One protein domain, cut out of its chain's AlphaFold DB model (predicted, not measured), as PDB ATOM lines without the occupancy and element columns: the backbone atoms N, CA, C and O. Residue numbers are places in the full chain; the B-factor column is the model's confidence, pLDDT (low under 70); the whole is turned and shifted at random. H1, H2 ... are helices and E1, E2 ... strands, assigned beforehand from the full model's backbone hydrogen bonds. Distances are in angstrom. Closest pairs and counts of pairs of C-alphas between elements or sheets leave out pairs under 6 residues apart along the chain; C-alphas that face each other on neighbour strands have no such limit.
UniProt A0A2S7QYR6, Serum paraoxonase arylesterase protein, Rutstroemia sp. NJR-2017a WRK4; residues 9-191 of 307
ATOM      1  N   LYS A   9     -36.126   6.306 -17.999       74.50
ATOM      2  CA  LYS A   9     -36.149   5.526 -16.757       74.50
ATOM      3  C   LYS A   9     -37.514   4.904 -16.442       74.50
ATOM      4  O   LYS A   9     -37.546   3.817 -15.882       74.50
ATOM      5  N   ASP A  10     -38.606   5.556 -16.846       78.38
ATOM      6  CA  ASP A  10     -39.983   5.108 -16.593       78.38
ATOM      7  C   ASP A  10     -40.461   4.127 -17.679       78.38
ATOM      8  O   ASP A  10     -41.545   3.554 -17.600       78.38
ATOM      9  N   ARG A  11     -39.649   3.949 -18.726       78.62
ATOM     10  CA  ARG A  11     -39.883   3.065 -19.873       78.62
ATOM     11  C   ARG A  11     -38.934   1.863 -19.877       78.62
ATOM     12  O   ARG A  11     -38.987   1.066 -20.812       78.62
ATOM     13  N   LEU A  12     -38.058   1.764 -18.878       80.81
ATOM     14  CA  LEU A  12     -37.153   0.642 -18.664       80.81
ATOM     15  C   LEU A  12     -37.683  -0.226 -17.527       80.81
ATOM     16  O   LEU A  12     -38.130   0.280 -16.499       80.81
ATOM     17  N   THR A  13     -37.580  -1.540 -17.697       86.12
ATOM     18  CA  THR A  13     -37.755  -2.475 -16.589       86.12
ATOM     19  C   THR A  13     -36.432  -2.581 -15.847       86.12
ATOM     20  O   THR A  13     -35.455  -3.102 -16.385       86.12
ATOM     21  N   TRP A  14     -36.398  -2.080 -14.617       86.44
ATOM     22  CA  TRP A  14     -35.250  -2.236 -13.731       86.44
ATOM     23  C   TRP A  14     -35.249  -3.651 -13.157       86.44
ATOM     24  O   TRP A  14     -36.234  -4.077 -12.554       86.44
ATOM     25  N   ILE A  15     -34.154  -4.378 -13.373       91.00
ATOM     26  CA  ILE A  15     -33.994  -5.757 -12.909       91.00
ATOM     27  C   ILE A  15     -33.199  -5.742 -11.605       91.00
ATOM     28  O   ILE A  15     -32.087  -5.221 -11.558       91.00
ATOM     29  N   GLN A  16     -33.776  -6.317 -10.554       90.75
ATOM     30  CA  GLN A  16     -33.156  -6.435  -9.236       90.75
ATOM     31  C   GLN A  16     -32.596  -7.855  -9.032       90.75
ATOM     32  O   GLN A  16     -33.346  -8.824  -9.210       90.75
ATOM     33  N   PRO A  17     -31.315  -8.020  -8.655       92.25
ATOM     34  CA  PRO A  17     -30.794  -9.319  -8.249       92.25
ATOM     35  C   PRO A  17     -31.426  -9.761  -6.922       92.25
ATOM     36  O   PRO A  17     -31.583  -8.975  -5.992       92.25
ATOM     37  N   GLN A  18     -31.773 -11.042  -6.826       93.12
ATOM     38  CA  GLN A  18     -32.246 -11.694  -5.606       93.12
ATOM     39  C   GLN A  18     -31.334 -12.857  -5.242       93.12
ATOM     40  O   GLN A  18     -30.807 -13.530  -6.127       93.12
ATOM     41  N   ASN A  19     -31.197 -13.125  -3.942       90.31
ATOM     42  CA  ASN A  19     -30.382 -14.212  -3.381       90.31
ATOM     43  C   ASN A  19     -28.886 -14.155  -3.734       90.31
ATOM     44  O   ASN A  19     -28.156 -15.096  -3.440       90.31
ATOM     45  N   PHE A  20     -28.416 -13.054  -4.323       88.50
ATOM     46  CA  PHE A  20     -26.994 -12.794  -4.474       88.50
ATOM     47  C   PHE A  20     -26.451 -12.257  -3.151       88.50
ATOM     48  O   PHE A  20     -26.901 -11.219  -2.672       88.50
ATOM     49  N   VAL A  21     -25.508 -12.982  -2.554       81.69
ATOM     50  CA  VAL A  21     -24.906 -12.637  -1.254       81.69
ATOM     51  C   VAL A  21     -23.581 -11.883  -1.395       81.69
ATOM     52  O   VAL A  21     -22.919 -11.613  -0.397       81.69
ATOM     53  N   GLY A  22     -23.190 -11.539  -2.626       76.62
ATOM     54  CA  GLY A  22     -21.885 -10.958  -2.906       76.62
ATOM     55  C   GLY A  22     -20.762 -11.991  -2.947       76.62
ATOM     56  O   GLY A  22     -20.945 -13.181  -2.680       76.62
ATOM     57  N   THR A  23     -19.572 -11.507  -3.280       67.06
ATOM     58  CA  THR A  23     -18.332 -12.289  -3.262       67.06
ATOM     59  C   THR A  23     -17.551 -11.978  -1.988       67.06
ATOM     60  O   THR A  23     -17.545 -10.825  -1.552       67.06
ATOM     61  N   PRO A  24     -16.836 -12.942  -1.377       58.97
ATOM     62  CA  PRO A  24     -16.000 -12.650  -0.214       58.97
ATOM     63  C   PRO A  24     -15.016 -11.504  -0.511       58.97
ATOM     64  O   PRO A  24     -14.139 -11.646  -1.358       58.97
ATOM     65  N   GLY A  25     -15.169 -10.368   0.177       55.28
ATOM     66  CA  GLY A  25     -14.306  -9.188   0.022       55.28
ATOM     67  C   GLY A  25     -15.023  -7.914  -0.434       55.28
ATOM     68  O   GLY A  25     -14.594  -6.833  -0.040       55.28
ATOM     69  N   ASN A  26     -16.134  -8.012  -1.171       61.16
ATOM     70  CA  ASN A  26     -17.085  -6.914  -1.334       61.16
ATOM     71  C   ASN A  26     -18.493  -7.495  -1.558       61.16
ATOM     72  O   ASN A  26     -18.719  -8.342  -2.418       61.16
ATOM     73  N   GLU A  27     -19.465  -7.083  -0.751       65.44
ATOM     74  CA  GLU A  27     -20.869  -7.491  -0.916       65.44
ATOM     75  C   GLU A  27     -21.540  -6.691  -2.056       65.44
ATOM     76  O   GLU A  27     -22.711  -6.326  -1.977       65.44
ATOM     77  N   VAL A  28     -20.778  -6.341  -3.100       76.25
ATOM     78  CA  VAL A  28     -21.182  -5.421  -4.167       76.25
ATOM     79  C   VAL A  28     -21.325  -6.195  -5.474       76.25
ATOM     80  O   VAL A  28     -20.502  -7.039  -5.814       76.25
ATOM     81  N   PHE A  29     -22.400  -5.904  -6.203       84.62
ATOM     82  CA  PHE A  29     -22.606  -6.383  -7.564       84.62
ATOM     83  C   PHE A  29     -22.185  -5.285  -8.545       84.62
ATOM     84  O   PHE A  29     -22.842  -4.244  -8.607       84.62
ATOM     85  N   ASP A  30     -21.102  -5.510  -9.287       85.94
ATOM     86  CA  ASP A  30     -20.535  -4.575 -10.265       85.94
ATOM     87  C   ASP A  30     -20.548  -5.213 -11.671       85.94
ATOM     88  O   ASP A  30     -19.579  -5.851 -12.104       85.94
ATOM     89  N   PRO A  31     -21.696  -5.150 -12.373       89.19
ATOM     90  CA  PRO A  31     -21.875  -5.832 -13.643       89.19
ATOM     91  C   PRO A  31     -21.126  -5.120 -14.775       89.19
ATOM     92  O   PRO A  31     -21.387  -3.954 -15.071       89.19
ATOM     93  N   ARG A  32     -20.270  -5.853 -15.496       87.94
ATOM     94  CA  ARG A  32     -19.533  -5.315 -16.656       87.94
ATOM     95  C   ARG A  32     -20.048  -5.793 -18.011       87.94
ATOM     96  O   ARG A  32     -20.202  -4.996 -18.936       87.94
ATOM     97  N   GLY A  33     -20.300  -7.089 -18.140       90.94
ATOM     98  CA  GLY A  33     -20.756  -7.724 -19.374       90.94
ATOM     99  C   GLY A  33     -21.730  -8.843 -19.054       90.94
ATOM    100  O   GLY A  33     -21.588  -9.500 -18.029       90.94
ATOM    101  N   PHE A  34     -22.732  -9.052 -19.898       95.69
ATOM    102  CA  PHE A  34     -23.732 -10.091 -19.683       95.69
ATOM    103  C   PHE A  34     -24.234 -10.647 -21.006       95.69
ATOM    104  O   PHE A  34     -24.157  -9.969 -22.034       95.69
ATOM    105  N   ASP A  35     -24.806 -11.843 -20.938       96.94
ATOM    106  CA  ASP A  35     -25.543 -12.446 -22.038       96.94
ATOM    107  C   ASP A  35     -26.764 -13.216 -21.528       96.94
ATOM    108  O   ASP A  35     -26.820 -13.644 -20.368       96.94
ATOM    109  N   ILE A  36     -27.769 -13.344 -22.392       96.50
ATOM    110  CA  ILE A  36     -29.075 -13.908 -22.065       96.50
ATOM    111  C   ILE A  36     -29.401 -15.024 -23.048       96.50
ATOM    112  O   ILE A  36     -29.538 -14.790 -24.246       96.50
ATOM    113  N   LEU A  37     -29.637 -16.215 -22.512       97.00
ATOM    114  CA  LEU A  37     -30.175 -17.354 -23.237       97.00
ATOM    115  C   LEU A  37     -31.648 -17.544 -22.860       97.00
ATOM    116  O   LEU A  37     -32.019 -17.521 -21.685       97.00
ATOM    117  N   VAL A  38     -32.503 -17.723 -23.864       97.00
ATOM    118  CA  VAL A  38     -33.898 -18.131 -23.652       97.00
ATOM    119  C   VAL A  38     -33.920 -19.639 -23.444       97.00
ATOM    120  O   VAL A  38     -33.340 -20.364 -24.245       97.00
ATOM    121  N   ASP A  39     -34.590 -20.097 -22.391       96.38
ATOM    122  CA  ASP A  39     -34.727 -21.526 -22.109       96.38
ATOM    123  C   ASP A  39     -35.461 -22.229 -23.282       96.38
ATOM    124  O   ASP A  39     -36.525 -21.757 -23.716       96.38
ATOM    125  N   PRO A  40     -34.887 -23.313 -23.836       93.94
ATOM    126  CA  PRO A  40     -35.407 -23.999 -25.024       93.94
ATOM    127  C   PRO A  40     -36.773 -24.652 -24.776       93.94
ATOM    128  O   PRO A  40     -37.638 -24.642 -25.659       93.94
ATOM    129  N   ASP A  41     -36.984 -25.163 -23.562       96.00
ATOM    130  CA  ASP A  41     -38.175 -25.900 -23.147       96.00
ATOM    131  C   ASP A  41     -39.240 -24.962 -22.569       96.00
ATOM    132  O   ASP A  41     -40.440 -25.250 -22.605       96.00
ATOM    133  N   ASN A  42     -38.826 -23.800 -22.058       96.44
ATOM    134  CA  ASN A  42     -39.712 -22.797 -21.492       96.44
ATOM    135  C   ASN A  42     -39.352 -21.380 -21.951       96.44
ATOM    136  O   ASN A  42     -38.647 -20.646 -21.270       96.44
ATOM    137  N   LYS A  43     -39.989 -20.916 -23.029       95.69
ATOM    138  CA  LYS A  43     -39.778 -19.566 -23.593       95.69
ATOM    139  C   LYS A  43     -40.047 -18.398 -22.635       95.69
ATOM    140  O   LYS A  43     -39.690 -17.268 -22.955       95.69
ATOM    141  N   ASN A  44     -40.687 -18.642 -21.488       96.94
ATOM    142  CA  ASN A  44     -40.880 -17.629 -20.453       96.94
ATOM    143  C   ASN A  44     -39.724 -17.568 -19.450       96.94
ATOM    144  O   ASN A  44     -39.732 -16.675 -18.608       96.94
ATOM    145  N   LYS A  45     -38.743 -18.468 -19.513       97.69
ATOM    146  CA  LYS A  45     -37.579 -18.509 -18.631       97.69
ATOM    147  C   LYS A  45     -36.327 -18.051 -19.377       97.69
ATOM    148  O   LYS A  45     -36.101 -18.386 -20.535       97.69
ATOM    149  N   LEU A  46     -35.527 -17.249 -18.686       97.94
ATOM    150  CA  LEU A  46     -34.276 -16.676 -19.160       97.94
ATOM    151  C   LEU A  46     -33.132 -17.137 -18.263       97.94
ATOM    152  O   LEU A  46     -33.267 -17.147 -17.037       97.94
ATOM    153  N   HIS A  47     -32.010 -17.455 -18.891       98.00
ATOM    154  CA  HIS A  47     -30.728 -17.781 -18.289       98.00
ATOM    155  C   HIS A  47     -29.779 -16.616 -18.535       98.00
ATOM    156  O   HIS A  47     -29.526 -16.250 -19.680       98.00
ATOM    157  N   ILE A  48     -29.274 -16.006 -17.470       97.94
ATOM    158  CA  ILE A  48     -28.472 -14.786 -17.566       97.94
ATOM    159  C   ILE A  48     -27.120 -15.070 -16.935       97.94
ATOM    160  O   ILE A  48     -27.058 -15.414 -15.757       97.94
ATOM    161  N   VAL A  49     -26.048 -14.913 -17.706       98.00
ATOM    162  CA  VAL A  49     -24.680 -14.892 -17.174       98.00
ATOM    163  C   VAL A  49     -24.193 -13.459 -17.139       98.00
ATOM    164  O   VAL A  49     -24.385 -12.715 -18.098       98.00
ATOM    165  N   VAL A  50     -23.577 -13.062 -16.030       96.81
ATOM    166  CA  VAL A  50     -23.090 -11.701 -15.805       96.81
ATOM    167  C   VAL A  50     -21.671 -11.756 -15.261       96.81
ATOM    168  O   VAL A  50     -21.406 -12.429 -14.273       96.81
ATOM    169  N   VAL A  51     -20.756 -11.026 -15.884       94.69
ATOM    170  CA  VAL A  51     -19.442 -10.728 -15.317       94.69
ATOM    171  C   VAL A  51     -19.629  -9.757 -14.161       94.69
ATOM    172  O   VAL A  51     -20.093  -8.636 -14.380       94.69
ATOM    173  N   ASN A  52     -19.230 -10.183 -12.968       91.44
ATOM    174  CA  ASN A  52     -19.161  -9.357 -11.773       91.44
ATOM    175  C   ASN A  52     -17.691  -8.991 -11.523       91.44
ATOM    176  O   ASN A  52     -16.864  -9.854 -11.213       91.44
ATOM    177  N   GLU A  53     -17.341  -7.727 -11.750       79.81
ATOM    178  CA  GLU A  53     -15.973  -7.242 -11.570       79.81
ATOM    179  C   GLU A  53     -15.730  -6.829 -10.109       79.81
ATOM    180  O   GLU A  53     -16.651  -6.481  -9.376       79.81
ATOM    181  N   HIS A  54     -14.475  -6.857  -9.656       68.25
ATOM    182  CA  HIS A  54     -14.100  -6.145  -8.436       68.25
ATOM    183  C   HIS A  54     -13.647  -4.724  -8.791       68.25
ATOM    184  O   HIS A  54     -12.970  -4.542  -9.807       68.25
ATOM    185  N   PRO A  55     -13.915  -3.716  -7.941       59.34
ATOM    186  CA  PRO A  55     -13.400  -2.372  -8.139       59.34
ATOM    187  C   PRO A  55     -11.892  -2.393  -8.410       59.34
ATOM    188  O   PRO A  55     -11.129  -3.064  -7.710       59.34
ATOM    189  N   LEU A  56     -11.437  -1.623  -9.403       49.72
ATOM    190  CA  LEU A  56     -10.030  -1.581  -9.835       49.72
ATOM    191  C   LEU A  56      -9.025  -1.408  -8.678       49.72
ATOM    192  O   LEU A  56      -7.926  -1.961  -8.740       49.72
ATOM    193  N   GLY A  57      -9.384  -0.667  -7.624       46.09
ATOM    194  CA  GLY A  57      -8.545  -0.489  -6.430       46.09
ATOM    195  C   GLY A  57      -8.294  -1.788  -5.652       46.09
ATOM    196  O   GLY A  57      -7.172  -2.028  -5.202       46.09
ATOM    197  N   ASP A  58      -9.294  -2.664  -5.576       49.34
ATOM    198  CA  ASP A  58      -9.202  -3.963  -4.908       49.34
ATOM    199  C   ASP A  58      -8.427  -4.969  -5.768       49.34
ATOM    200  O   ASP A  58      -7.622  -5.750  -5.256       49.34
ATOM    201  N   VAL A  59      -8.574  -4.891  -7.095       50.62
ATOM    202  CA  VAL A  59      -7.799  -5.702  -8.051       50.62
ATOM    203  C   VAL A  59      -6.304  -5.363  -7.981       50.62
ATOM    204  O   VAL A  59      -5.459  -6.257  -8.038       50.62
ATOM    205  N   ILE A  60      -5.950  -4.079  -7.848       48.28
ATOM    206  CA  ILE A  60      -4.551  -3.621  -7.792       48.28
ATOM    207  C   ILE A  60      -3.877  -4.032  -6.476       48.28
ATOM    208  O   ILE A  60      -2.733  -4.484  -6.501       48.28
ATOM    209  N   ASN A  61      -4.577  -3.902  -5.348       51.44
ATOM    210  CA  ASN A  61      -3.988  -4.141  -4.030       51.44
ATOM    211  C   ASN A  61      -4.039  -5.613  -3.608       51.44
ATOM    212  O   ASN A  61      -3.085  -6.112  -3.012       51.44
ATOM    213  N   ASN A  62      -5.115  -6.321  -3.957       52.53
ATOM    214  CA  ASN A  62      -5.392  -7.664  -3.444       52.53
ATOM    215  C   ASN A  62      -5.345  -8.755  -4.526       52.53
ATOM    216  O   ASN A  62      -5.549  -9.924  -4.203       52.53
ATOM    217  N   LYS A  63      -5.062  -8.408  -5.794       59.81
ATOM    218  CA  LYS A  63      -5.059  -9.343  -6.942       59.81
ATOM    219  C   LYS A  63      -6.354 -10.164  -7.051       59.81
ATOM    220  O   LYS A  63      -6.319 -11.323  -7.460       59.81
ATOM    221  N   LEU A  64      -7.484  -9.581  -6.659       63.03
ATOM    222  CA  LEU A  64      -8.771 -10.265  -6.716       63.03
ATOM    223  C   LEU A  64      -9.194 -10.432  -8.176       63.03
ATOM    224  O   LEU A  64      -9.148  -9.479  -8.955       63.03
ATOM    225  N   SER A  65      -9.550 -11.661  -8.542       75.06
ATOM    226  CA  SER A  65     -10.104 -11.985  -9.857       75.06
ATOM    227  C   SER A  65     -11.615 -11.803  -9.828       75.06
ATOM    228  O   SER A  65     -12.231 -12.069  -8.800       75.06
ATOM    229  N   GLY A  66     -12.201 -11.339 -10.932       84.69
ATOM    230  CA  GLY A  66     -13.657 -11.212 -11.035       84.69
ATOM    231  C   GLY A  66     -14.365 -12.568 -11.001       84.69
ATOM    232  O   GLY A  66     -13.734 -13.623 -11.103       84.69
ATOM    233  N   THR A  67     -15.687 -12.541 -10.908       91.94
ATOM    234  CA  THR A  67     -16.528 -13.740 -10.959       91.94
ATOM    235  C   THR A  67     -17.510 -13.673 -12.114       91.94
ATOM    236  O   THR A  67     -17.699 -12.634 -12.752       91.94
ATOM    237  N   ILE A  68     -18.117 -14.816 -12.424       95.69
ATOM    238  CA  ILE A  68     -19.235 -14.873 -13.362       95.69
ATOM    239  C   ILE A  68     -20.439 -15.410 -12.605       95.69
ATOM    240  O   ILE A  68     -20.402 -16.498 -12.036       95.69
ATOM    241  N   GLU A  69     -21.506 -14.635 -12.594       96.12
ATOM    242  CA  GLU A  69     -22.730 -14.917 -11.868       96.12
ATOM    243  C   GLU A  69     -23.795 -15.425 -12.828       96.12
ATOM    244  O   GLU A  69     -24.038 -14.831 -13.879       96.12
ATOM    245  N   TYR A  70     -24.448 -16.517 -12.459       97.56
ATOM    246  CA  TYR A  70     -25.551 -17.091 -13.205       97.56
ATOM    247  C   TYR A  70     -26.864 -16.864 -12.464       97.56
ATOM    248  O   TYR A  70     -27.031 -17.253 -11.303       97.56
ATOM    249  N   PHE A  71     -27.806 -16.252 -13.172       97.81
ATOM    250  CA  PHE A  71     -29.145 -15.942 -12.711       97.81
ATOM    251  C   PHE A  71     -30.197 -16.575 -13.617       97.81
ATOM    252  O   PHE A  71     -29.967 -16.852 -14.797       97.81
ATOM    253  N   THR A  72     -31.401 -16.722 -13.072       97.94
ATOM    254  CA  THR A  72     -32.602 -17.019 -13.856       97.94
ATOM    255  C   THR A  72     -33.655 -15.939 -13.663       97.94
ATOM    256  O   THR A  72     -33.737 -15.308 -12.610       97.94
ATOM    257  N   MET A  73     -34.462 -15.703 -14.691       97.06
ATOM    258  CA  MET A  73     -35.528 -14.702 -14.661       97.06
ATOM    259  C   MET A  73     -36.713 -15.154 -15.516       97.06
ATOM    260  O   MET A  73     -36.548 -15.910 -16.469       97.06
ATOM    261  N   THR A  74     -37.916 -14.673 -15.195       97.06
ATOM    262  CA  THR A  74     -39.082 -14.809 -16.082       97.06
ATOM    263  C   THR A  74     -39.161 -13.623 -17.040       97.06
ATOM    264  O   THR A  74     -38.978 -12.480 -16.620       97.06
ATOM    265  N   VAL A  75     -39.462 -13.862 -18.317       95.00
ATOM    266  CA  VAL A  75     -39.660 -12.803 -19.321       95.00
ATOM    267  C   VAL A  75     -40.686 -11.778 -18.827       95.00
ATOM    268  O   VAL A  75     -41.784 -12.132 -18.407       95.00
ATOM    269  N   GLY A  76     -40.325 -10.493 -18.878       91.56
ATOM    270  CA  GLY A  76     -41.165  -9.391 -18.393       91.56
ATOM    271  C   GLY A  76     -41.147  -9.188 -16.872       91.56
ATOM    272  O   GLY A  76     -41.748  -8.230 -16.392       91.56
ATOM    273  N   GLY A  77     -40.452 -10.046 -16.120       92.56
ATOM    274  CA  GLY A  77     -40.204  -9.854 -14.696       92.56
ATOM    275  C   GLY A  77     -39.231  -8.706 -14.412       92.56
ATOM    276  O   GLY A  77     -38.510  -8.239 -15.292       92.56
ATOM    277  N   SER A  78     -39.201  -8.266 -13.156       94.19
ATOM    278  CA  SER A  78     -38.319  -7.196 -12.659       94.19
ATOM    279  C   SER A  78     -37.231  -7.708 -11.712       94.19
ATOM    280  O   SER A  78     -36.587  -6.930 -11.011       94.19
ATOM    281  N   THR A  79     -37.054  -9.025 -11.624       95.12
ATOM    282  CA  THR A  79     -36.148  -9.666 -10.668       95.12
ATOM    283  C   THR A  79     -35.434 -10.832 -11.323       95.12
ATOM    284  O   THR A  79     -36.075 -11.631 -12.005       95.12
ATOM    285  N   MET A  80     -34.139 -10.968 -11.054       95.62
ATOM    286  CA  MET A  80     -33.346 -12.128 -11.455       95.62
ATOM    287  C   MET A  80     -32.849 -12.861 -10.208       95.62
ATOM    288  O   MET A  80     -32.256 -12.257  -9.316       95.62
ATOM    289  N   THR A  81     -33.121 -14.157 -10.116       97.19
ATOM    290  CA  THR A  81     -32.745 -14.986  -8.968       97.19
ATOM    291  C   THR A  81     -31.376 -15.594  -9.213       97.19
ATOM    292  O   THR A  81     -31.181 -16.282 -10.216       97.19
ATOM    293  N   HIS A  82     -30.431 -15.336  -8.309       96.56
ATOM    294  CA  HIS A  82     -29.096 -15.924  -8.353       96.56
ATOM    295  C   HIS A  82     -29.180 -17.436  -8.179       96.56
ATOM    296  O   HIS A  82     -29.931 -17.935  -7.339       96.56
ATOM    297  N   VAL A  83     -28.428 -18.156  -9.004       96.31
ATOM    298  CA  VAL A  83     -28.381 -19.619  -8.996       96.31
ATOM    299  C   VAL A  83     -26.981 -20.118  -8.672       96.31
ATOM    300  O   VAL A  83     -26.839 -21.111  -7.958       96.31
ATOM    301  N   ARG A  84     -25.939 -19.475  -9.215       94.56
ATOM    302  CA  ARG A  84     -24.556 -19.925  -9.033       94.56
ATOM    303  C   ARG A  84     -23.546 -18.810  -9.278       94.56
ATOM    304  O   ARG A  84     -23.705 -18.028 -10.206       94.56
ATOM    305  N   THR A  85     -22.458 -18.848  -8.518       94.19
ATOM    306  CA  THR A  85     -21.222 -18.108  -8.792       94.19
ATOM    307  C   THR A  85     -20.169 -19.043  -9.384       94.19
ATOM    308  O   THR A  85     -19.902 -20.108  -8.826       94.19
ATOM    309  N   PHE A  86     -19.557 -18.649 -10.497       95.00
ATOM    310  CA  PHE A  86     -18.414 -19.329 -11.099       95.00
ATOM    311  C   PHE A  86     -17.118 -18.639 -10.685       95.00
ATOM    312  O   PHE A  86     -16.916 -17.447 -10.935       95.00
ATOM    313  N   THR A  87     -16.222 -19.424 -10.091       91.75
ATOM    314  CA  THR A  87     -14.853 -19.032  -9.757       91.75
ATOM    315  C   THR A  87     -13.888 -20.083 -10.295       91.75
ATOM    316  O   THR A  87     -14.169 -21.281 -10.282       91.75
ATOM    317  N   SER A  88     -12.755 -19.643 -10.833       91.62
ATOM    318  CA  SER A  88     -11.709 -20.522 -11.357       91.62
ATOM    319  C   SER A  88     -10.436 -19.716 -11.562       91.62
ATOM    320  O   SER A  88     -10.507 -18.524 -11.839       91.62
ATOM    321  N   SER A  89      -9.274 -20.367 -11.521       90.50
ATOM    322  CA  SER A  89      -8.014 -19.741 -11.941       90.50
ATOM    323  C   SER A  89      -8.006 -19.335 -13.421       90.50
ATOM    324  O   SER A  89      -7.145 -18.563 -13.825       90.50
ATOM    325  N   ALA A  90      -8.950 -19.838 -14.225       93.06
ATOM    326  CA  ALA A  90      -9.164 -19.406 -15.604       93.06
ATOM    327  C   ALA A  90      -9.930 -18.071 -15.716       93.06
ATOM    328  O   ALA A  90      -9.869 -17.422 -16.762       93.06
ATOM    329  N   ILE A  91     -10.669 -17.675 -14.673       91.88
ATOM    330  CA  ILE A  91     -11.405 -16.409 -14.600       91.88
ATOM    331  C   ILE A  91     -10.484 -15.418 -13.888       91.88
ATOM    332  O   ILE A  91     -10.384 -15.429 -12.670       91.88
ATOM    333  N   GLU A  92      -9.762 -14.611 -14.662       86.19
ATOM    334  CA  GLU A  92      -8.692 -13.740 -14.161       86.19
ATOM    335  C   GLU A  92      -9.147 -12.275 -14.138       86.19
ATOM    336  O   GLU A  92      -9.324 -11.668 -13.082       86.19
ATOM    337  N   ALA A  93      -9.391 -11.717 -15.323       86.62
ATOM    338  CA  ALA A  93      -9.861 -10.349 -15.526       86.62
ATOM    339  C   ALA A  93     -11.037 -10.355 -16.518       86.62
ATOM    340  O   ALA A  93     -10.895  -9.823 -17.635       86.62
ATOM    341  N   PRO A  94     -12.157 -11.020 -16.154       92.19
ATOM    342  CA  PRO A  94     -13.289 -11.217 -17.047       92.19
ATOM    343  C   PRO A  94     -13.899  -9.872 -17.457       92.19
ATOM    344  O   PRO A  94     -13.881  -8.906 -16.700       92.19
ATOM    345  N   SER A  95     -14.436  -9.798 -18.672       91.44
ATOM    346  CA  SER A  95     -15.017  -8.556 -19.217       91.44
ATOM    347  C   SER A  95     -16.295  -8.762 -20.013       91.44
ATOM    348  O   SER A  95     -17.175  -7.906 -19.978       91.44
ATOM    349  N   HIS A  96     -16.419  -9.896 -20.696       95.56
ATOM    350  CA  HIS A  96     -17.603 -10.263 -21.455       95.56
ATOM    351  C   HIS A  96     -17.883 -11.752 -21.299       95.56
ATOM    352  O   HIS A  96     -16.959 -12.529 -21.059       95.56
ATOM    353  N   VAL A  97     -19.145 -12.132 -21.479       97.56
ATOM    354  CA  VAL A  97     -19.633 -13.515 -21.512       97.56
ATOM    355  C   VAL A  97     -20.563 -13.691 -22.706       97.56
ATOM    356  O   VAL A  97     -21.260 -12.750 -23.070       97.56
ATOM    357  N   THR A  98     -20.572 -14.871 -23.316       97.31
ATOM    358  CA  THR A  98     -21.515 -15.213 -24.390       97.31
ATOM    359  C   THR A  98     -21.860 -16.695 -24.324       97.31
ATOM    360  O   THR A  98     -20.962 -17.529 -24.179       97.31
ATOM    361  N   TRP A  99     -23.143 -17.028 -24.436       97.19
ATOM    362  CA  TRP A  99     -23.612 -18.409 -24.536       97.19
ATOM    363  C   TRP A  99     -23.205 -19.021 -25.873       97.19
ATOM    364  O   TRP A  99     -23.471 -18.435 -26.913       97.19
ATOM    365  N   ILE A 100     -22.583 -20.200 -25.846       95.50
ATOM    366  CA  ILE A 100     -22.334 -21.024 -27.037       95.50
ATOM    367  C   ILE A 100     -23.545 -21.921 -27.306       95.50
ATOM    368  O   ILE A 100     -23.981 -22.053 -28.447       95.50
ATOM    369  N   ASP A 101     -24.077 -22.523 -26.243       94.19
ATOM    370  CA  ASP A 101     -25.260 -23.379 -26.243       94.19
ATOM    371  C   ASP A 101     -25.928 -23.353 -24.850       94.19
ATOM    372  O   ASP A 101     -25.686 -22.444 -24.056       94.19
ATOM    373  N   GLU A 102     -26.801 -24.318 -24.562       94.88
ATOM    374  CA  GLU A 102     -27.587 -24.395 -23.323       94.88
ATOM    375  C   GLU A 102     -26.774 -24.719 -22.061       94.88
ATOM    376  O   GLU A 102     -27.213 -24.407 -20.952       94.88
ATOM    377  N   ASP A 103     -25.598 -25.329 -22.215       95.81
ATOM    378  CA  ASP A 103     -24.743 -25.768 -21.110       95.81
ATOM    379  C   ASP A 103     -23.350 -25.123 -21.152       95.81
ATOM    380  O   ASP A 103     -22.606 -25.197 -20.178       95.81
ATOM    381  N   LEU A 104     -22.977 -24.460 -22.245       97.12
ATOM    382  CA  LEU A 104     -21.657 -23.871 -22.439       97.12
ATOM    383  C   LEU A 104     -21.748 -22.367 -22.681       97.12
ATOM    384  O   LEU A 104     -22.400 -21.899 -23.613       97.12
ATOM    385  N   PHE A 105     -20.977 -21.605 -21.912       97.94
ATOM    386  CA  PHE A 105     -20.676 -20.214 -22.229       97.94
ATOM    387  C   PHE A 105     -19.172 -19.966 -22.228       97.94
ATOM    388  O   PHE A 105     -18.389 -20.658 -21.574       97.94
ATOM    389  N   VAL A 106     -18.769 -18.947 -22.974       98.06
ATOM    390  CA  VAL A 106     -17.394 -18.456 -23.047       98.06
ATOM    391  C   VAL A 106     -17.289 -17.068 -22.452       98.06
ATOM    392  O   VAL A 106     -18.273 -16.337 -22.372       98.06
ATOM    393  N   PHE A 107     -16.081 -16.692 -22.048       97.69
ATOM    394  CA  PHE A 107     -15.799 -15.378 -21.490       97.69
ATOM    395  C   PHE A 107     -14.433 -14.858 -21.922       97.69
ATOM    396  O   PHE A 107     -13.513 -15.633 -22.179       97.69
ATOM    397  N   THR A 108     -14.279 -13.539 -21.977       96.06
ATOM    398  CA  THR A 108     -13.005 -12.889 -22.309       96.06
ATOM    399  C   THR A 108     -12.298 -12.387 -21.059       96.06
ATOM    400  O   THR A 108     -12.883 -11.650 -20.265       96.06
ATOM    401  N   ASN A 109     -11.009 -12.702 -20.926       92.62
ATOM    402  CA  ASN A 109     -10.112 -12.027 -19.992       92.62
ATOM    403  C   ASN A 109      -9.318 -10.949 -20.732       92.62
ATOM    404  O   ASN A 109      -8.581 -11.251 -21.675       92.62
ATOM    405  N   THR A 110      -9.414  -9.701 -20.275       86.38
ATOM    406  CA  THR A 110      -8.721  -8.574 -20.930       86.38
ATOM    407  C   THR A 110      -7.198  -8.670 -20.828       86.38
ATOM    408  O   THR A 110      -6.481  -8.267 -21.740       86.38
ATOM    409  N   HIS A 111      -6.686  -9.211 -19.731       78.38
ATOM    410  CA  HIS A 111      -5.261  -9.374 -19.470       78.38
ATOM    411  C   HIS A 111      -5.050 -10.520 -18.483       78.38
ATOM    412  O   HIS A 111      -6.006 -10.957 -17.837       78.38
ATOM    413  N   ALA A 112      -3.810 -10.987 -18.351       71.81
ATOM    414  CA  ALA A 112      -3.465 -11.931 -17.304       71.81
ATOM    415  C   ALA A 112      -3.250 -11.192 -15.974       71.81
ATOM    416  O   ALA A 112      -2.719 -10.075 -15.931       71.81
ATOM    417  N   VAL A 113      -3.607 -11.826 -14.859       67.25
ATOM    418  CA  VAL A 113      -3.312 -11.304 -13.525       67.25
ATOM    419  C   VAL A 113      -1.796 -11.316 -13.314       67.25
ATOM    420  O   VAL A 113      -1.087 -12.312 -13.500       67.25
ATOM    421  N   GLY A 114      -1.261 -10.160 -12.932       60.50
ATOM    422  CA  GLY A 114       0.174  -9.944 -12.847       60.50
ATOM    423  C   GLY A 114       0.529  -8.568 -12.316       60.50
ATOM    424  O   GLY A 114      -0.330  -7.704 -12.151       60.50
ATOM    425  N   ASP A 115       1.819  -8.372 -12.051       58.47
ATOM    426  CA  ASP A 115       2.349  -7.052 -11.734       58.47
ATOM    427  C   ASP A 115       2.271  -6.097 -12.944       58.47
ATOM    428  O   ASP A 115       1.929  -6.478 -14.070       58.47
ATOM    429  N   TYR A 116       2.604  -4.829 -12.715       60.00
ATOM    430  CA  TYR A 116       2.581  -3.791 -13.748       60.00
ATOM    431  C   TYR A 116       3.442  -4.142 -14.979       60.00
ATOM    432  O   TYR A 116       3.072  -3.826 -16.109       60.00
ATOM    433  N   SER A 117       4.568  -4.840 -14.781       58.97
ATOM    434  CA  SER A 117       5.465  -5.236 -15.871       58.97
ATOM    435  C   SER A 117       4.833  -6.297 -16.774       58.97
ATOM    436  O   SER A 117       4.974  -6.232 -17.999       58.97
ATOM    437  N   ARG A 118       4.086  -7.241 -16.185       63.66
ATOM    438  CA  ARG A 118       3.312  -8.245 -16.914       63.66
ATOM    439  C   ARG A 118       2.160  -7.596 -17.674       63.66
ATOM    440  O   ARG A 118       2.035  -7.854 -18.862       63.66
ATOM    441  N   ARG A 119       1.433  -6.654 -17.066       62.88
ATOM    442  CA  ARG A 119       0.369  -5.890 -17.752       62.88
ATOM    443  C   ARG A 119       0.879  -5.102 -18.961       62.88
ATOM    444  O   ARG A 119       0.247  -5.111 -20.015       62.88
ATOM    445  N   TYR A 120       2.036  -4.449 -18.842       61.38
ATOM    446  CA  TYR A 120       2.646  -3.732 -19.966       61.38
ATOM    447  C   TYR A 120       3.066  -4.681 -21.101       61.38
ATOM    448  O   TYR A 120       2.834  -4.396 -22.277       61.38
ATOM    449  N   LYS A 121       3.637  -5.845 -20.765       61.72
ATOM    450  CA  LYS A 121       3.939  -6.895 -21.751       61.72
ATOM    451  C   LYS A 121       2.671  -7.455 -22.390       61.72
ATOM    452  O   LYS A 121       2.666  -7.647 -23.600       61.72
ATOM    453  N   ASP A 122       1.605  -7.658 -21.624       64.38
ATOM    454  CA  ASP A 122       0.315  -8.149 -22.119       64.38
ATOM    455  C   ASP A 122      -0.320  -7.170 -23.112       64.38
ATOM    456  O   ASP A 122      -0.896  -7.599 -24.114       64.38
ATOM    457  N   LEU A 123      -0.158  -5.863 -22.886       62.19
ATOM    458  CA  LEU A 123      -0.597  -4.816 -23.806       62.19
ATOM    459  C   LEU A 123       0.143  -4.893 -25.153       62.19
ATOM    460  O   LEU A 123      -0.462  -4.737 -26.213       62.19
ATOM    461  N   LEU A 124       1.452  -5.158 -25.123       62.28
ATOM    462  CA  LEU A 124       2.284  -5.229 -26.327       62.28
ATOM    463  C   LEU A 124       2.149  -6.568 -27.070       62.28
ATOM    464  O   LEU A 124       2.047  -6.591 -28.299       62.28
ATOM    465  N   LEU A 125       2.148  -7.678 -26.332       66.25
ATOM    466  CA  LEU A 125       2.254  -9.044 -26.859       66.25
ATOM    467  C   LEU A 125       0.901  -9.768 -26.952       66.25
ATOM    468  O   LEU A 125       0.814 -10.813 -27.591       66.25
ATOM    469  N   GLY A 126      -0.166  -9.212 -26.372       71.69
ATOM    470  CA  GLY A 126      -1.500  -9.809 -26.371       71.69
ATOM    471  C   GLY A 126      -1.666 -10.890 -25.304       71.69
ATOM    472  O   GLY A 126      -1.769 -12.072 -25.632       71.69
ATOM    473  N   GLY A 127      -1.704 -10.470 -24.038       77.62
ATOM    474  CA  GLY A 127      -1.870 -11.344 -22.867       77.62
ATOM    475  C   GLY A 127      -3.316 -11.682 -22.489       77.62
ATOM    476  O   GLY A 127      -3.542 -12.260 -21.431       77.62
ATOM    477  N   GLY A 128      -4.295 -11.325 -23.322       89.06
ATOM    478  CA  GLY A 128      -5.686 -11.713 -23.112       89.06
ATOM    479  C   GLY A 128      -5.939 -13.198 -23.381       89.06
ATOM    480  O   GLY A 128      -5.144 -13.896 -24.027       89.06
ATOM    481  N   SER A 129      -7.086 -13.678 -22.913       94.25
ATOM    482  CA  SER A 129      -7.538 -15.051 -23.139       94.25
ATOM    483  C   SER A 129      -9.051 -15.127 -23.330       94.25
ATOM    484  O   SER A 129      -9.784 -14.187 -23.025       94.25
ATOM    485  N   VAL A 130      -9.505 -16.256 -23.865       97.25
ATOM    486  CA  VAL A 130     -10.906 -16.671 -23.857       97.25
ATOM    487  C   VAL A 130     -10.990 -17.929 -23.016       97.25
ATOM    488  O   VAL A 130     -10.277 -18.901 -23.285       97.25
ATOM    489  N   GLY A 131     -11.831 -17.898 -21.993       97.31
ATOM    490  CA  GLY A 131     -12.182 -19.059 -21.200       97.31
ATOM    491  C   GLY A 131     -13.564 -19.588 -21.548       97.31
ATOM    492  O   GLY A 131     -14.317 -18.967 -22.296       97.31
ATOM    493  N   TYR A 132     -13.880 -20.750 -20.999       98.25
ATOM    494  CA  TYR A 132     -15.198 -21.364 -21.063       98.25
ATOM    495  C   TYR A 132     -15.627 -21.819 -19.676       98.25
ATOM    496  O   TYR A 132     -14.775 -22.078 -18.824       98.25
ATOM    497  N   CYS A 133     -16.931 -21.956 -19.475       98.31
ATOM    498  CA  CYS A 133     -17.519 -22.602 -18.315       98.31
ATOM    499  C   CYS A 133     -18.696 -23.476 -18.748       98.31
ATOM    500  O   CYS A 133     -19.483 -23.090 -19.612       98.31
ATOM    501  N   ILE A 134     -18.808 -24.642 -18.119       97.44
ATOM    502  CA  ILE A 134     -19.895 -25.595 -18.324       97.44
ATOM    503  C   ILE A 134     -20.882 -25.448 -17.163       97.44
ATOM    504  O   ILE A 134     -20.508 -25.597 -15.994       97.44
ATOM    505  N   LEU A 135     -22.141 -25.156 -17.473       96.31
ATOM    506  CA  LEU A 135     -23.178 -24.803 -16.515       96.31
ATOM    507  C   LEU A 135     -23.495 -25.965 -15.573       96.31
ATOM    508  O   LEU A 135     -23.480 -25.781 -14.357       96.31
ATOM    509  N   ALA A 136     -23.715 -27.172 -16.090       95.31
ATOM    510  CA  ALA A 136     -24.067 -28.338 -15.290       95.31
ATOM    511  C   ALA A 136     -22.954 -28.702 -14.298       95.31
ATOM    512  O   ALA A 136     -23.194 -28.799 -13.091       95.31
ATOM    513  N   SER A 137     -21.720 -28.835 -14.793       96.31
ATOM    514  CA  SER A 137     -20.575 -29.301 -13.997       96.31
ATOM    515  C   SER A 137     -19.907 -28.211 -13.153       96.31
ATOM    516  O   SER A 137     -19.251 -28.525 -12.164       96.31
ATOM    517  N   GLY A 138     -20.046 -26.938 -13.532       95.88
ATOM    518  CA  GLY A 138     -19.315 -25.831 -12.908       95.88
ATOM    519  C   GLY A 138     -17.851 -25.726 -13.342       95.88
ATOM    520  O   GLY A 138     -17.136 -24.858 -12.846       95.88
ATOM    521  N   ILE A 139     -17.389 -26.594 -14.247       96.50
ATOM    522  CA  ILE A 139     -16.002 -26.613 -14.711       96.50
ATOM    523  C   ILE A 139     -15.756 -25.409 -15.613       96.50
ATOM    524  O   ILE A 139     -16.485 -25.206 -16.581       96.50
ATOM    525  N   CYS A 140     -14.684 -24.669 -15.331       97.94
ATOM    526  CA  CYS A 140     -14.193 -23.601 -16.192       97.94
ATOM    527  C   CYS A 140     -12.739 -23.843 -16.607       97.94
ATOM    528  O   CYS A 140     -11.928 -24.307 -15.803       97.94
ATOM    529  N   GLY A 141     -12.398 -23.469 -17.839       97.00
ATOM    530  CA  GLY A 141     -11.063 -23.633 -18.412       97.00
ATOM    531  C   GLY A 141     -10.716 -22.551 -19.432       97.00
ATOM    532  O   GLY A 141     -11.495 -21.634 -19.673       97.00
ATOM    533  N   ILE A 142      -9.526 -22.652 -20.032       96.75
ATOM    534  CA  ILE A 142      -9.059 -21.728 -21.075       96.75
ATOM    535  C   ILE A 142      -9.252 -22.363 -22.453       96.75
ATOM    536  O   ILE A 142      -8.653 -23.395 -22.752       96.75
ATOM    537  N   ALA A 143     -10.044 -21.705 -23.298       97.00
ATOM    538  CA  ALA A 143     -10.284 -22.082 -24.689       97.00
ATOM    539  C   ALA A 143      -9.176 -21.567 -25.624       97.00
ATOM    540  O   ALA A 143      -8.767 -22.240 -26.576       97.00
ATOM    541  N   LYS A 144      -8.665 -20.360 -25.345       94.94
ATOM    542  CA  LYS A 144      -7.581 -19.715 -26.094       94.94
ATOM    543  C   LYS A 144      -6.785 -18.781 -25.199       94.94
ATOM    544  O   LYS A 144      -7.355 -17.938 -24.522       94.94
ATOM    545  N   SER A 145      -5.463 -18.847 -25.274       91.00
ATOM    546  CA  SER A 145      -4.567 -17.861 -24.662       91.00
ATOM    547  C   SER A 145      -3.561 -17.328 -25.677       91.00
ATOM    548  O   SER A 145      -3.253 -17.990 -26.676       91.00
ATOM    549  N   GLY A 146      -3.075 -16.109 -25.433       81.62
ATOM    550  CA  GLY A 146      -2.051 -15.459 -26.247       81.62
ATOM    551  C   GLY A 146      -2.559 -14.945 -27.596       81.62
ATOM    552  O   GLY A 146      -3.544 -15.441 -28.157       81.62
ATOM    553  N   ASN A 147      -1.853 -13.952 -28.143       86.00
ATOM    554  CA  ASN A 147      -2.194 -13.252 -29.390       86.00
ATOM    555  C   ASN A 147      -3.602 -12.621 -29.388       86.00
ATOM    556  O   ASN A 147      -4.167 -12.359 -30.451       86.00
ATOM    557  N   LEU A 148      -4.150 -12.350 -28.200       90.12
ATOM    558  CA  LEU A 148      -5.397 -11.621 -27.991       90.12
ATOM    559  C   LEU A 148      -5.073 -10.317 -27.268       90.12
ATOM    560  O   LEU A 148      -4.636 -10.297 -26.118       90.12
ATOM    561  N   LYS A 149      -5.240  -9.209 -27.982       88.81
ATOM    562  CA  LYS A 149      -4.845  -7.877 -27.532       88.81
ATOM    563  C   LYS A 149      -6.008  -7.192 -26.824       88.81
ATOM    564  O   LYS A 149      -6.803  -6.524 -27.479       88.81
ATOM    565  N   SER A 150      -6.085  -7.357 -25.504       86.69
ATOM    566  CA  SER A 150      -7.151  -6.804 -24.659       86.69
ATOM    567  C   SER A 150      -8.563  -7.115 -25.185       86.69
ATOM    568  O   SER A 150      -9.266  -6.204 -25.631       86.69
ATOM    569  N   PRO A 151      -8.970  -8.400 -25.225       91.56
ATOM    570  CA  PRO A 151     -10.318  -8.764 -25.643       91.56
ATOM    571  C   PRO A 151     -11.306  -8.319 -24.557       91.56
ATOM    572  O   PRO A 151     -11.318  -8.883 -23.466       91.56
ATOM    573  N   SER A 152     -12.086  -7.270 -24.831       86.50
ATOM    574  CA  SER A 152     -13.064  -6.737 -23.868       86.50
ATOM    575  C   SER A 152     -14.506  -7.095 -24.198       86.50
ATOM    576  O   SER A 152     -15.322  -7.130 -23.286       86.50
ATOM    577  N   GLY A 153     -14.829  -7.289 -25.471       92.69
ATOM    578  CA  GLY A 153     -16.162  -7.625 -25.951       92.69
ATOM    579  C   GLY A 153     -16.150  -8.895 -26.784       92.69
ATOM    580  O   GLY A 153     -15.073  -9.419 -27.077       92.69
ATOM    581  N   MET A 154     -17.328  -9.390 -27.163       96.69
ATOM    582  CA  MET A 154     -17.472 -10.602 -27.968       96.69
ATOM    583  C   MET A 154     -18.897 -10.746 -28.511       96.69
ATOM    584  O   MET A 154     -19.841 -10.232 -27.923       96.69
ATOM    585  N   ALA A 155     -19.062 -11.462 -29.622       96.81
ATOM    586  CA  ALA A 155     -20.376 -11.898 -30.090       96.81
ATOM    587  C   ALA A 155     -20.271 -13.191 -30.904       96.81
ATOM    588  O   ALA A 155     -19.246 -13.443 -31.543       96.81
ATOM    589  N   ILE A 156     -21.348 -13.978 -30.918       95.94
ATOM    590  CA  ILE A 156     -21.510 -15.121 -31.822       95.94
ATOM    591  C   ILE A 156     -22.360 -14.695 -33.012       95.94
ATOM    592  O   ILE A 156     -23.437 -14.120 -32.845       95.94
ATOM    593  N   GLY A 157     -21.850 -14.944 -34.216       95.12
ATOM    594  CA  GLY A 157     -22.589 -14.708 -35.449       95.12
ATOM    595  C   GLY A 157     -23.574 -15.828 -35.759       95.12
ATOM    596  O   GLY A 157     -23.466 -16.938 -35.246       95.12
ATOM    597  N   HIS A 158     -24.504 -15.563 -36.680       93.94
ATOM    598  CA  HIS A 158     -25.446 -16.580 -37.185       93.94
ATOM    599  C   HIS A 158     -24.755 -17.731 -37.934       93.94
ATOM    600  O   HIS A 158     -25.384 -18.735 -38.245       93.94
ATOM    601  N   ASP A 159     -23.465 -17.579 -38.236       93.25
ATOM    602  CA  ASP A 159     -22.582 -18.613 -38.773       93.25
ATOM    603  C   ASP A 159     -21.902 -19.462 -37.683       93.25
ATOM    604  O   ASP A 159     -21.016 -20.258 -37.992       93.25
ATOM    605  N   ASN A 160     -22.313 -19.304 -36.419       94.31
ATOM    606  CA  ASN A 160     -21.743 -19.952 -35.236       94.31
ATOM    607  C   ASN A 160     -20.246 -19.661 -35.032       94.31
ATOM    608  O   ASN A 160     -19.546 -20.412 -34.349       94.31
ATOM    609  N   LEU A 161     -19.740 -18.571 -35.618       96.25
ATOM    610  CA  LEU A 161     -18.380 -18.103 -35.386       96.25
ATOM    611  C   LEU A 161     -18.354 -17.078 -34.258       96.25
ATOM    612  O   LEU A 161     -19.267 -16.268 -34.095       96.25
ATOM    613  N   LEU A 162     -17.266 -17.100 -33.499       97.62
ATOM    614  CA  LEU A 162     -17.015 -16.195 -32.392       97.62
ATOM    615  C   LEU A 162     -16.159 -15.023 -32.871       97.62
ATOM    616  O   LEU A 162     -15.035 -15.208 -33.344       97.62
ATOM    617  N   TYR A 163     -16.685 -13.815 -32.728       97.94
ATOM    618  CA  TYR A 163     -16.047 -12.573 -33.142       97.94
ATOM    619  C   TYR A 163     -15.501 -11.863 -31.909       97.94
ATOM    620  O   TYR A 163     -16.244 -11.552 -30.980       97.94
ATOM    621  N   ILE A 164     -14.193 -11.612 -31.891       97.69
ATOM    622  CA  ILE A 164     -13.497 -11.079 -30.717       97.69
ATOM    623  C   ILE A 164     -12.717  -9.822 -31.111       97.69
ATOM    624  O   ILE A 164     -11.666  -9.931 -31.758       97.69
ATOM    625  N   PRO A 165     -13.209  -8.621 -30.760       96.31
ATOM    626  CA  PRO A 165     -12.496  -7.375 -30.984       96.31
ATOM    627  C   PRO A 165     -11.280  -7.212 -30.066       96.31
ATOM    628  O   PRO A 165     -11.176  -7.807 -28.992       96.31
ATOM    629  N   SER A 166     -10.368  -6.338 -30.481       92.50
ATOM    630  CA  SER A 166      -9.247  -5.874 -29.675       92.50
ATOM    631  C   SER A 166      -9.487  -4.449 -29.174       92.50
ATOM    632  O   SER A 166      -9.517  -3.505 -29.962       92.50
ATOM    633  N   ALA A 167      -9.519  -4.249 -27.854       88.94
ATOM    634  CA  ALA A 167      -9.720  -2.918 -27.266       88.94
ATOM    635  C   ALA A 167      -8.522  -1.963 -27.452       88.94
ATOM    636  O   ALA A 167      -8.575  -0.801 -27.052       88.94
ATOM    637  N   ILE A 168      -7.431  -2.435 -28.063       85.31
ATOM    638  CA  ILE A 168      -6.201  -1.660 -28.296       85.31
ATOM    639  C   ILE A 168      -5.726  -1.690 -29.752       85.31
ATOM    640  O   ILE A 168      -4.696  -1.101 -30.073       85.31
ATOM    641  N   SER A 169      -6.448  -2.366 -30.647       88.62
ATOM    642  CA  SER A 169      -6.138  -2.397 -32.078       88.62
ATOM    643  C   SER A 169      -7.402  -2.541 -32.914       88.62
ATOM    644  O   SER A 169      -8.420  -3.012 -32.433       88.62
ATOM    645  N   GLY A 170      -7.343  -2.183 -34.192       90.81
ATOM    646  CA  GLY A 170      -8.486  -2.331 -35.091       90.81
ATOM    647  C   GLY A 170      -8.827  -3.764 -35.500       90.81
ATOM    648  O   GLY A 170      -9.619  -3.957 -36.413       90.81
ATOM    649  N   GLN A 171      -8.207  -4.780 -34.900       94.62
ATOM    650  CA  GLN A 171      -8.427  -6.166 -35.293       94.62
ATOM    651  C   GLN A 171      -9.640  -6.763 -34.573       94.62
ATOM    652  O   GLN A 171      -9.742  -6.687 -33.349       94.62
ATOM    653  N   ILE A 172     -10.494  -7.440 -35.333       97.25
ATOM    654  CA  ILE A 172     -11.516  -8.360 -34.834       97.25
ATOM    655  C   ILE A 172     -11.113  -9.752 -35.312       97.25
ATOM    656  O   ILE A 172     -11.045  -9.997 -36.516       97.25
ATOM    657  N   GLN A 173     -10.769 -10.651 -34.396       96.94
ATOM    658  CA  GLN A 173     -10.414 -12.028 -34.739       96.94
ATOM    659  C   GLN A 173     -11.665 -12.904 -34.753       96.94
ATOM    660  O   GLN A 173     -12.535 -12.745 -33.900       96.94
ATOM    661  N   ILE A 174     -11.741 -13.818 -35.720       97.06
ATOM    662  CA  ILE A 174     -12.882 -14.712 -35.917       97.06
ATOM    663  C   ILE A 174     -12.430 -16.134 -35.614       97.06
ATOM    664  O   ILE A 174     -11.407 -16.589 -36.138       97.06
ATOM    665  N   PHE A 175     -13.185 -16.835 -34.776       97.38
ATOM    666  CA  PHE A 175     -12.863 -18.181 -34.325       97.38
ATOM    667  C   PHE A 175     -14.012 -19.152 -34.566       97.38
ATOM    668  O   PHE A 175     -15.177 -18.799 -34.406       97.38
ATOM    669  N   ALA A 176     -13.661 -20.394 -34.882       96.56
ATOM    670  CA  ALA A 176     -14.557 -21.532 -34.761       96.56
ATOM    671  C   ALA A 176     -14.307 -22.231 -33.419       96.56
ATOM    672  O   ALA A 176     -13.149 -22.378 -33.005       96.56
ATOM    673  N   MET A 177     -15.383 -22.664 -32.763       95.38
ATOM    674  CA  MET A 177     -15.303 -23.578 -31.626       95.38
ATOM    675  C   MET A 177     -15.058 -25.001 -32.138       95.38
ATOM    676  O   MET A 177     -15.764 -25.475 -33.025       95.38
ATOM    677  N   GLU A 178     -14.048 -25.663 -31.591       93.06
ATOM    678  CA  GLU A 178     -13.680 -27.046 -31.895       93.06
ATOM    679  C   GLU A 178     -13.996 -27.972 -30.714       93.06
ATOM    680  O   GLU A 178     -14.465 -27.547 -29.652       93.06
ATOM    681  N   GLU A 179     -13.706 -29.262 -30.890       88.38
ATOM    682  CA  GLU A 179     -13.766 -30.240 -29.808       88.38
ATOM    683  C   GLU A 179     -12.944 -29.788 -28.590       88.38
ATOM    684  O   GLU A 179     -11.939 -29.080 -28.704       88.38
ATOM    685  N   GLN A 180     -13.363 -30.233 -27.402       87.75
ATOM    686  CA  GLN A 180     -12.694 -29.906 -26.133       87.75
ATOM    687  C   GLN A 180     -12.623 -28.391 -25.863       87.75
ATOM    688  O   GLN A 180     -11.681 -27.912 -25.227       87.75
ATOM    689  N   GLN A 181     -13.610 -27.639 -26.371       94.50
ATOM    690  CA  GLN A 181     -13.783 -26.206 -26.130       94.50
ATOM    691  C   GLN A 181     -12.563 -25.373 -26.550       94.50
ATOM    692  O   GLN A 181     -12.224 -24.376 -25.911       94.50
ATOM    693  N   ARG A 182     -11.865 -25.781 -27.619       95.00
ATOM    694  CA  ARG A 182     -10.752 -25.010 -28.189       95.00
ATOM    695  C   ARG A 182     -11.229 -24.054 -29.268       95.00
ATOM    696  O   ARG A 182     -12.149 -24.356 -30.014       95.00
ATOM    697  N   LEU A 183     -10.559 -22.908 -29.383       96.69
ATOM    698  CA  LEU A 183     -10.835 -21.945 -30.449       96.69
ATOM    699  C   LEU A 183      -9.746 -21.970 -31.516       96.69
ATOM    700  O   LEU A 183      -8.582 -21.648 -31.244       96.69
ATOM    701  N   ARG A 184     -10.145 -22.254 -32.756       95.88
ATOM    702  CA  ARG A 184      -9.288 -22.112 -33.936       95.88
ATOM    703  C   ARG A 184      -9.611 -20.815 -34.657       95.88
ATOM    704  O   ARG A 184     -10.755 -20.574 -35.032       95.88
ATOM    705  N   LYS A 185      -8.592 -19.980 -34.877       95.25
ATOM    706  CA  LYS A 185      -8.746 -18.757 -35.674       95.25
ATOM    707  C   LYS A 185      -9.043 -19.147 -37.122       95.25
ATOM    708  O   LYS A 185      -8.281 -19.916 -37.707       95.25
ATOM    709  N   VAL A 186     -10.116 -18.600 -37.681       94.38
ATOM    710  CA  VAL A 186     -10.527 -18.839 -39.070       94.38
ATOM    711  C   VAL A 186     -10.305 -17.624 -39.963       94.38
ATOM    712  O   VAL A 186      -9.963 -17.807 -41.124       94.38
ATOM    713  N   ASP A 187     -10.427 -16.404 -39.429       94.12
ATOM    714  CA  ASP A 187     -10.191 -15.165 -40.182       94.12
ATOM    715  C   ASP A 187      -9.969 -13.964 -39.230       94.12
ATOM    716  O   ASP A 187      -9.905 -14.109 -38.000       94.12
ATOM    717  N   SER A 188      -9.802 -12.760 -39.775       94.75
ATOM    718  CA  SER A 188      -9.840 -11.502 -39.035       94.75
ATOM    719  C   SER A 188     -10.292 -10.323 -39.892       94.75
ATOM    720  O   SER A 188      -9.854 -10.168 -41.024       94.75
ATOM    721  N   ILE A 189     -11.062  -9.422 -39.287       95.50
ATOM    722  CA  ILE A 189     -11.457  -8.138 -39.872       95.50
ATOM    723  C   ILE A 189     -10.525  -7.050 -39.337       95.50
ATOM    724  O   ILE A 189     -10.174  -7.053 -38.153       95.50
ATOM    725  N   LEU A 190     -10.146  -6.099 -40.192       95.00
ATOM    726  CA  LEU A 190      -9.414  -4.902 -39.791       95.00
ATOM    727  C   LEU A 190     -10.299  -3.664 -39.956       95.00
ATOM    728  O   LEU A 190     -10.737  -3.345 -41.058       95.00
ATOM    729  N   VAL A 191     -10.519  -2.943 -38.860       93.19
ATOM    730  CA  VAL A 191     -11.158  -1.624 -38.841       93.19
ATOM    731  C   VAL A 191     -10.144  -0.529 -38.466       93.19
ATOM    732  O   VAL A 191      -9.087  -0.832 -37.916       93.19
TER     733      VAL A 191
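AT A GLANCE: This is residues 9 to 191 of the 307 residues of the protein "Serum paraoxonase arylesterase protein" of Rutstroemia sp. NJR-2017a WRK4 (UniProt A0A2S7QYR6). Look first for two strongly twisted sheets partly face to face, a loose sandwich: E1, E5, E4, E3 and E2 make one, E6, E7, E8 and E9 the other, and edge strand E6 comes close beside edge strand E2. A third, small sheet of E10, E11 and E12 lies beyond the second sheet, and two short helices, H1 and H2, lie off the sheets, far from the middle. The printed part has 183 residues, with the order E1 E2 E3 H1 E4 E5 E6 E7 H2 E8 E9 E10 E11 E12 along the chain; its class is mostly strand. The five-strand sheet, E1 E5 E4 E3 E2, is mixed; the sheets E6 E7 E8 E9 and E10 E11 E12 are antiparallel. The whole is compact, with a radius of gyration of the C-alphas of 16.5 A and spans of 44 by 42 by 37 A.

IN THESE COORDINATES: Begin at C-alpha 16, at (-33.156, -6.435, -9.236), where E1, residues 16 to 18, starts. In the same sheet find E5, residues 79 to 86, 20.2 A long; E4, residues 67 to 74, 23.2 A; E3, residues 45 to 52, 21.7 A; and E2, residues 31 to 38, 19.9 A. E5 bends by 59 degrees at residue 83. The second sheet holds E6, residues 94 to 99; E7, residues 104 to 109, 16.7 A; E8, residues 129 to 134, 16.9 A; and E9, residues 140 to 145. The third holds E10, residues 162 to 165; E11, residues 171 to 177, 19.1 A; and E12, residues 183 to 190, 19.5 A, which bends by 64 degrees at residue 186 and ends at C-alpha 190, (-9.414, -4.902, -39.791). H1 is residues 56 to 62, and H2, residues 116 to 125, starts at C-alpha 116, (2.581, -3.791, -13.748).

HOW THE PARTS SIT: In the largest sheet, look at E5, which pairs parallel with E1 over residues 79 to 81, with N 18 and O 80 2.8 A apart, and antiparallel with E4 over residues 81 to 86, with N 70 and O 84 at 2.8 A. E4 and E3 are antiparallel, with N 48 and O 71 at 2.9 A, and E3 and E2 form a hairpin, with N 37 and O 47 at 2.8 A. The sandwich, two sheets face to face, has 66 pairs of C-alphas within 10 A and best planes 28 degrees apart. The closest C-alphas of E2 and E6 are those of Gly 33 and His 96, 4.6 A apart. In the second sheet, N 98 and O 106 join the hairpin E6 and E7 at 2.9 A, N 107 and O 131 of E7 and E8 are 2.9 A apart, and N 130 and O 144 of E8 and E9 are at 2.8 A. E10, E11 and E12 form a meander, each strand the antiparallel neighbour of the one before; see N 164 and O 173 at 2.8 A, and N 172 and O 189 at 2.9 A. The closest C-alphas of E9 and E12 are those of Ala 143 and Leu 183, 5.8 A apart. H1 and H2 are apart, and neither is on a sheet; in both, every O i to N i+4 pair is within hydrogen-bond range.

THE WHOLE: The two C-alphas farthest apart are those of Asp 41 and Ser 117, at 48.8 A. The printed part has no cut. The long links are E1 to E2 and E9 to E10; in the latter, residues 155 to 156 pair antiparallel with residues 162 to 163 of E10. The mean pLDDT of the printed part is 87.2, and residues 23 to 27, 54 to 64 and 113 to 125 are under 70.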